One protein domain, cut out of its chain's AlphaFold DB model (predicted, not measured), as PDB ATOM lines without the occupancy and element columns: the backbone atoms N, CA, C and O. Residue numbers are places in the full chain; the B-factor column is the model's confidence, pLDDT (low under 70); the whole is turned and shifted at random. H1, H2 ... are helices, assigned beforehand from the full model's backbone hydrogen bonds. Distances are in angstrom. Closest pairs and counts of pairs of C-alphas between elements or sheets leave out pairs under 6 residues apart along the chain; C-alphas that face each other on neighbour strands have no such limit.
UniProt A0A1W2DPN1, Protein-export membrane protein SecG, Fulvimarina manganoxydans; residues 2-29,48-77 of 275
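Overview. This is residues 2 to 29 and 48 to 77 of the 275 residues of the protein "Protein-export membrane protein SecG" of Fulvimarina manganoxydans (UniProt A0A1W2DPN1). Two long, straight helices, H2 and H1, stand side by side with their lines only 3 degrees from each other, running opposite ways, and together they make a slim rod. Each reaches along most of the rod's length; short tails follow them, residues 27 to 29 after H1 and residues 75 to 77 after H2. The printed part has 58 residues with two named helices, H1 then H2 along the chain, and no named strand; the class is all helix. The whole is loose, with a radius of gyration of the C-alphas of 14.1 A, and it spans 48 by 17 by 7 A.

Along the chain. Begin with the longest helix, H2, residues 48 to 74. Find C-alpha 48 at (258.022, 220.421, 222.441); from there H2 runs 39.1 A to C-alpha 74 at (233.971, 251.093, 220.015). Then look at H1, residues 2 to 26, which begins with C-alpha 2 at (240.559, 256.845, 217.613) and measures 36.4 A from first to last C-alpha.

Arrangement. H2 and H1 touch, with 7 pairs of C-alphas within 8 A. Look at Val 13 and Ser 64 for their closest C-alphas, 6.7 A apart. Their lines stand at a shallow tilt of 3 degrees, and they run opposite ways. Their centres are 11.6 A apart. In both H1 and H2, every O i to N i+4 pair is within hydrogen-bond range.

Size, cuts and confidence. The two C-alphas farthest apart are those of Ala 29 and Pro 77, at 49.0 A. Residues 30 to 47 are not printed, and C-alphas 29 and 48 are 13.7 A apart across the cut; the link from H1 to H2 is the link across the cut. In this predicted model the mean pLDDT of the printed part is 73.3. Look for values under 70 at residue 2, residues 23 to 29, residues 48 to 49, residue 51 and residues 74 to 77.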
ATOM      1  N   ASP A   2     240.563 258.315 217.713       66.25
ATOM      2  CA  ASP A   2     240.559 256.845 217.613       66.25
ATOM      3  C   ASP A   2     241.707 256.331 216.744       66.25
ATOM      4  O   ASP A   2     242.305 255.301 217.042       66.25
ATOM      5  N   THR A   3     242.154 257.148 215.787       79.31
ATOM      6  CA  THR A   3     243.439 256.990 215.089       79.31
ATOM      7  C   THR A   3     244.610 256.865 216.069       79.31
ATOM      8  O   THR A   3     245.521 256.077 215.840       79.31
ATOM      9  N   ILE A   4     244.577 257.597 217.190       81.75
ATOM     10  CA  ILE A   4     245.625 257.551 218.223       81.75
ATOM     11  C   ILE A   4     245.608 256.187 218.928       81.75
ATOM     12  O   ILE A   4     246.662 255.580 219.110       81.75
ATOM     13  N   LEU A   5     244.420 255.667 219.257       74.50
ATOM     14  CA  LEU A   5     244.256 254.333 219.846       74.50
ATOM     15  C   LEU A   5     244.707 253.228 218.879       74.50
ATOM     16  O   LEU A   5     245.400 252.305 219.300       74.50
ATOM     17  N   ILE A   6     244.386 253.347 217.587       81.88
ATOM     18  CA  ILE A   6     244.802 252.394 216.545       81.88
ATOM     19  C   ILE A   6     246.328 252.405 216.357       81.88
ATOM     20  O   ILE A   6     246.933 251.336 216.288       81.88
ATOM     21  N   ILE A   7     246.970 253.579 216.325       83.50
ATOM     22  CA  ILE A   7     248.435 253.696 216.197       83.50
ATOM     23  C   ILE A   7     249.145 253.132 217.436       83.50
ATOM     24  O   ILE A   7     250.096 252.361 217.297       83.50
ATOM     25  N   ILE A   8     248.674 253.459 218.645       82.56
ATOM     26  CA  ILE A   8     249.232 252.913 219.895       82.56
ATOM     27  C   ILE A   8     249.051 251.391 219.946       82.56
ATOM     28  O   ILE A   8     249.994 250.673 220.279       82.56
ATOM     29  N   HIS A   9     247.878 250.882 219.563       71.12
ATOM     30  CA  HIS A   9     247.629 249.445 219.489       71.12
ATOM     31  C   HIS A   9     248.566 248.760 218.485       71.12
ATOM     32  O   HIS A   9     249.204 247.773 218.841       71.12
ATOM     33  N   LEU A  10     248.729 249.315 217.279       81.56
ATOM     34  CA  LEU A  10     249.653 248.798 216.265       81.56
ATOM     35  C   LEU A  10     251.101 248.743 216.780       81.56
ATOM     36  O   LEU A  10     251.789 247.747 216.562       81.56
ATOM     37  N   MET A  11     251.551 249.762 217.519       83.38
ATOM     38  CA  MET A  11     252.880 249.768 218.142       83.38
ATOM     39  C   MET A  11     253.036 248.675 219.208       83.38
ATOM     40  O   MET A  11     254.057 247.988 219.225       83.38
ATOM     41  N   ILE A  12     252.025 248.459 220.058       77.94
ATOM     42  CA  ILE A  12     252.033 247.391 221.073       77.94
ATOM     43  C   ILE A  12     252.013 246.003 220.413       77.94
ATOM     44  O   ILE A  12     252.750 245.114 220.834       77.94
ATOM     45  N   VAL A  13     251.214 245.819 219.359       79.81
ATOM     46  CA  VAL A  13     251.143 244.569 218.584       79.81
ATOM     47  C   VAL A  13     252.503 244.251 217.962       79.81
ATOM     48  O   VAL A  13     253.007 243.146 218.156       79.81
ATOM     49  N   VAL A  14     253.147 245.215 217.294       82.12
ATOM     50  CA  VAL A  14     254.494 245.039 216.718       82.12
ATOM     51  C   VAL A  14     255.537 244.748 217.804       82.12
ATOM     52  O   VAL A  14     256.341 243.829 217.640       82.12
ATOM     53  N   ALA A  15     255.501 245.456 218.937       80.19
ATOM     54  CA  ALA A  15     256.402 245.196 220.060       80.19
ATOM     55  C   ALA A  15     256.234 243.771 220.624       80.19
ATOM     56  O   ALA A  15     257.228 243.096 220.888       80.19
ATOM     57  N   LEU A  16     254.997 243.276 220.745       74.12
ATOM     58  CA  LEU A  16     254.727 241.905 221.180       74.12
ATOM     59  C   LEU A  16     255.190 240.854 220.159       74.12
ATOM     60  O   LEU A  16     255.748 239.844 220.582       74.12
ATOM     61  N   VAL A  17     255.059 241.089 218.843       75.75
ATOM     62  CA  VAL A  17     255.666 240.201 217.825       75.75
ATOM     63  C   VAL A  17     257.178 240.121 218.023       75.75
ATOM     64  O   VAL A  17     257.729 239.022 218.070       75.75
ATOM     65  N   ILE A  18     257.850 241.266 218.179       81.94
ATOM     66  CA  ILE A  18     259.306 241.322 218.370       81.94
ATOM     67  C   ILE A  18     259.714 240.550 219.632       81.94
ATOM     68  O   ILE A  18     260.645 239.750 219.573       81.94
ATOM     69  N   VAL A  19     258.993 240.713 220.746       74.25
ATOM     70  CA  VAL A  19     259.254 239.973 221.994       74.25
ATOM     71  C   VAL A  19     259.032 238.463 221.825       74.25
ATOM     72  O   VAL A  19     259.872 237.681 222.265       74.25
ATOM     73  N   VAL A  20     257.960 238.032 221.151       74.25
ATOM     74  CA  VAL A  20     257.686 236.603 220.890       74.25
ATOM     75  C   VAL A  20     258.758 235.980 219.984       74.25
ATOM     76  O   VAL A  20     259.193 234.850 220.221       74.25
ATOM     77  N   LEU A  21     259.236 236.716 218.975       75.31
ATOM     78  CA  LEU A  21     260.338 236.271 218.119       75.31
ATOM     79  C   LEU A  21     261.680 236.255 218.867       75.31
ATOM     80  O   LEU A  21     262.459 235.324 218.673       75.31
ATOM     81  N   LEU A  22     261.935 237.208 219.766       72.12
ATOM     82  CA  LEU A  22     263.149 237.242 220.588       72.12
ATOM     83  C   LEU A  22     263.191 236.076 221.592       72.12
ATOM     84  O   LEU A  22     264.207 235.393 221.701       72.12
ATOM     85  N   GLN A  23     262.059 235.757 222.229       64.62
ATOM     86  CA  GLN A  23     261.915 234.575 223.095       64.62
ATOM     87  C   GLN A  23     262.169 233.258 222.336       64.62
ATOM     88  O   GLN A  23     262.706 232.305 222.903       64.62
ATOM     89  N   ARG A  24     261.848 233.202 221.034       62.12
ATOM     90  CA  ARG A  24     262.228 232.086 220.148       62.12
ATOM     91  C   ARG A  24     263.704 232.140 219.726       62.12
ATOM     92  O   ARG A  24     264.307 231.080 219.565       62.12
ATOM     93  N   SER A  25     264.269 233.336 219.557       57.25
ATOM     94  CA  SER A  25     265.654 233.563 219.122       57.25
ATOM     95  C   SER A  25     266.694 233.095 220.140       57.25
ATOM     96  O   SER A  25     267.776 232.678 219.735       57.25
ATOM     97  N   GLU A  26     266.380 233.133 221.436       57.44
ATOM     98  CA  GLU A  26     267.253 232.590 222.491       57.44
ATOM     99  C   GLU A  26     266.831 231.168 222.910       57.44
ATOM    100  O   GLU A  26     267.674 230.316 223.192       57.44
ATOM    101  N   GLY A  27     265.530 230.856 222.862       59.22
ATOM    102  CA  GLY A  27     264.957 229.583 223.322       59.22
ATOM    103  C   GLY A  27     265.158 228.355 222.416       59.22
ATOM    104  O   GLY A  27     264.552 227.316 222.677       59.22
ATOM    105  N   GLY A  28     265.946 228.449 221.338       61.03
ATOM    106  CA  GLY A  28     266.128 227.361 220.361       61.03
ATOM    107  C   GLY A  28     267.497 226.666 220.360       61.03
ATOM    108  O   GLY A  28     267.598 225.533 219.893       61.03
ATOM    109  N   ALA A  29     268.553 227.317 220.858       54.00
ATOM    110  CA  ALA A  29     269.938 226.912 220.575       54.00
ATOM    111  C   ALA A  29     270.539 225.882 221.554       54.00
ATOM    112  O   ALA A  29     271.578 225.297 221.257       54.00
ATOM    113  N   ALA A  48     258.353 219.559 221.303       60.78
ATOM    114  CA  ALA A  48     258.022 220.421 222.441       60.78
ATOM    115  C   ALA A  48     258.239 221.913 222.125       60.78
ATOM    116  O   ALA A  48     257.308 222.707 222.252       60.78
ATOM    117  N   LEU A  49     259.424 222.289 221.627       60.91
ATOM    118  CA  LEU A  49     259.723 223.684 221.269       60.91
ATOM    119  C   LEU A  49     258.794 224.206 220.164       60.91
ATOM    120  O   LEU A  49     258.310 225.335 220.229       60.91
ATOM    121  N   THR A  50     258.519 223.393 219.145       71.25
ATOM    122  CA  THR A  50     257.608 223.759 218.047       71.25
ATOM    123  C   THR A  50     256.177 223.964 218.553       71.25
ATOM    124  O   THR A  50     255.545 224.964 218.214       71.25
ATOM    125  N   ARG A  51     255.694 223.084 219.438       67.62
ATOM    126  CA  ARG A  51     254.349 223.159 220.026       67.62
ATOM    127  C   ARG A  51     254.180 224.368 220.946       67.62
ATOM    128  O   ARG A  51     253.166 225.051 220.843       67.62
ATOM    129  N   THR A  52     255.169 224.677 221.785       71.44
ATOM    130  CA  THR A  52     255.131 225.856 222.665       71.44
ATOM    131  C   THR A  52     255.028 227.149 221.856       71.44
ATOM    132  O   THR A  52     254.132 227.952 222.104       71.44
ATOM    133  N   THR A  53     255.858 227.337 220.825       78.00
ATOM    134  CA  THR A  53     255.762 228.540 219.980       78.00
ATOM    135  C   THR A  53     254.479 228.582 219.150       78.00
ATOM    136  O   THR A  53     253.940 229.668 218.978       78.00
ATOM    137  N   ALA A  54     253.931 227.445 218.708       76.25
ATOM    138  CA  ALA A  54     252.612 227.420 218.071       76.25
ATOM    139  C   ALA A  54     251.497 227.901 219.024       76.25
ATOM    140  O   ALA A  54     250.634 228.673 218.613       76.25
ATOM    141  N   ILE A  55     251.547 227.513 220.305       75.31
ATOM    142  CA  ILE A  55     250.592 227.962 221.333       75.31
ATOM    143  C   ILE A  55     250.758 229.462 221.626       75.31
ATOM    144  O   ILE A  55     249.761 230.183 221.651       75.31
ATOM    145  N   LEU A  56     251.992 229.959 221.792       75.06
ATOM    146  CA  LEU A  56     252.240 231.393 222.010       75.06
ATOM    147  C   LEU A  56     251.835 232.235 220.790       75.06
ATOM    148  O   LEU A  56     251.216 233.284 220.958       75.06
ATOM    149  N   ALA A  57     252.123 231.772 219.570       73.94
ATOM    150  CA  ALA A  57     251.721 232.445 218.337       73.94
ATOM    151  C   ALA A  57     250.192 232.486 218.182       73.94
ATOM    152  O   ALA A  57     249.645 233.538 217.857       73.94
ATOM    153  N   ALA A  58     249.493 231.384 218.477       79.00
ATOM    154  CA  ALA A  58     248.031 231.349 218.479       79.00
ATOM    155  C   ALA A  58     247.438 232.298 219.537       79.00
ATOM    156  O   ALA A  58     246.549 233.085 219.221       79.00
ATOM    157  N   GLY A  59     247.963 232.287 220.768       81.56
ATOM    158  CA  GLY A  59     247.529 233.189 221.842       81.56
ATOM    159  C   GLY A  59     247.750 234.670 221.510       81.56
ATOM    160  O   GLY A  59     246.855 235.492 221.720       81.56
ATOM    161  N   PHE A  60     248.897 235.006 220.916       74.62
ATOM    162  CA  PHE A  60     249.177 236.343 220.390       74.62
ATOM    163  C   PHE A  60     248.182 236.742 219.285       74.62
ATOM    164  O   PHE A  60     247.592 237.822 219.353       74.62
ATOM    165  N   PHE A  61     247.946 235.865 218.304       78.94
ATOM    166  CA  PHE A  61     247.057 236.143 217.172       78.94
ATOM    167  C   PHE A  61     245.601 236.349 217.618       78.94
ATOM    168  O   PHE A  61     244.957 237.309 217.196       78.94
ATOM    169  N   ILE A  62     245.110 235.506 218.535       84.25
ATOM    170  CA  ILE A  62     243.784 235.650 219.154       84.25
ATOM    171  C   ILE A  62     243.693 236.988 219.896       84.25
ATOM    172  O   ILE A  62     242.755 237.740 219.662       84.25
ATOM    173  N   THR A  63     244.687 237.333 220.719       78.44
ATOM    174  CA  THR A  63     244.691 238.593 221.489       78.44
ATOM    175  C   THR A  63     244.689 239.822 220.573       78.44
ATOM    176  O   THR A  63     243.926 240.764 220.801       78.44
ATOM    177  N   SER A  64     245.489 239.801 219.501       75.44
ATOM    178  CA  SER A  64     245.520 240.865 218.491       75.44
ATOM    179  C   SER A  64     244.169 241.010 217.783       75.44
ATOM    180  O   SER A  64     243.684 242.128 217.607       75.44
ATOM    181  N   LEU A  65     243.538 239.894 217.408       80.75
ATOM    182  CA  LEU A  65     242.229 239.892 216.759       80.75
ATOM    183  C   LEU A  65     241.125 240.389 217.709       80.75
ATOM    184  O   LEU A  65     240.295 241.198 217.303       80.75
ATOM    185  N   THR A  66     241.143 239.979 218.981       83.12
ATOM    186  CA  THR A  66     240.177 240.420 220.000       83.12
ATOM    187  C   THR A  66     240.238 241.929 220.238       83.12
ATOM    188  O   THR A  66     239.192 242.579 220.229       83.12
ATOM    189  N   LEU A  67     241.431 242.509 220.408       75.81
ATOM    190  CA  LEU A  67     241.567 243.959 220.602       75.81
ATOM    191  C   LEU A  67     241.216 244.744 219.330       75.81
ATOM    192  O   LEU A  67     240.546 245.770 219.430       75.81
ATOM    193  N   GLY A  68     241.587 244.246 218.145       74.19
ATOM    194  CA  GLY A  68     241.196 244.858 216.870       74.19
ATOM    195  C   GLY A  68     239.677 244.884 216.661       74.19
ATOM    196  O   GLY A  68     239.123 245.907 216.257       74.19
ATOM    197  N   ILE A  69     238.985 243.793 217.003       76.94
ATOM    198  CA  ILE A  69     237.518 243.698 216.954       76.94
ATOM    199  C   ILE A  69     236.867 244.628 217.992       76.94
ATOM    200  O   ILE A  69     235.936 245.362 217.659       76.94
ATOM    201  N   LEU A  70     237.373 244.663 219.228       73.75
ATOM    202  CA  LEU A  70     236.833 245.529 220.282       73.75
ATOM    203  C   LEU A  70     237.017 247.024 219.956       73.75
ATOM    204  O   LEU A  70     236.088 247.813 220.135       73.75
ATOM    205  N   ALA A  71     238.169 247.406 219.397       70.25
ATOM    206  CA  ALA A  71     238.414 248.760 218.899       70.25
ATOM    207  C   ALA A  71     237.497 249.117 217.712       70.25
ATOM    208  O   ALA A  71     236.998 250.243 217.632       70.25
ATOM    209  N   ARG A  72     237.216 248.155 216.817       70.69
ATOM    210  CA  ARG A  72     236.285 248.332 215.690       70.69
ATOM    211  C   ARG A  72     234.847 248.577 216.155       70.69
ATOM    212  O   ARG A  72     234.180 249.409 215.552       70.69
ATOM    213  N   TYR A  73     234.381 247.905 217.209       70.94
ATOM    214  CA  TYR A  73     233.030 248.108 217.755       70.94
ATOM    215  C   TYR A  73     232.888 249.361 218.632       70.94
ATOM    216  O   TYR A  73     231.810 249.950 218.672       70.94
ATOM    217  N   GLY A  74     233.961 249.810 219.295       65.44
ATOM    218  CA  GLY A  74     233.971 251.093 220.015       65.44
ATOM    219  C   GLY A  74     233.985 252.324 219.096       65.44
ATOM    220  O   GLY A  74     233.590 253.411 219.511       65.44
ATOM    221  N   SER A  75     234.409 252.154 217.841       61.72
ATOM    222  CA  SER A  75     234.496 253.226 216.846       61.72
ATOM    223  C   SER A  75     233.144 253.456 216.162       61.72
ATOM    224  O   SER A  75     232.876 252.891 215.102       61.72
ATOM    225  N   GLN A  76     232.292 254.299 216.751       66.75
ATOM    226  CA  GLN A  76     231.141 254.843 216.024       66.75
ATOM    227  C   GLN A  76     231.658 255.707 214.859       66.75
ATOM    228  O   GLN A  76     232.484 256.590 215.101       66.75
ATOM    229  N   PRO A  77     231.229 255.470 213.607       66.94
ATOM    230  CA  PRO A  77     231.615 256.323 212.494       66.94
ATOM    231  C   PRO A  77     230.915 257.675 212.647       66.94
ATOM    232  O   PRO A  77     229.725 257.791 212.368       66.94
TER     233      PRO A  77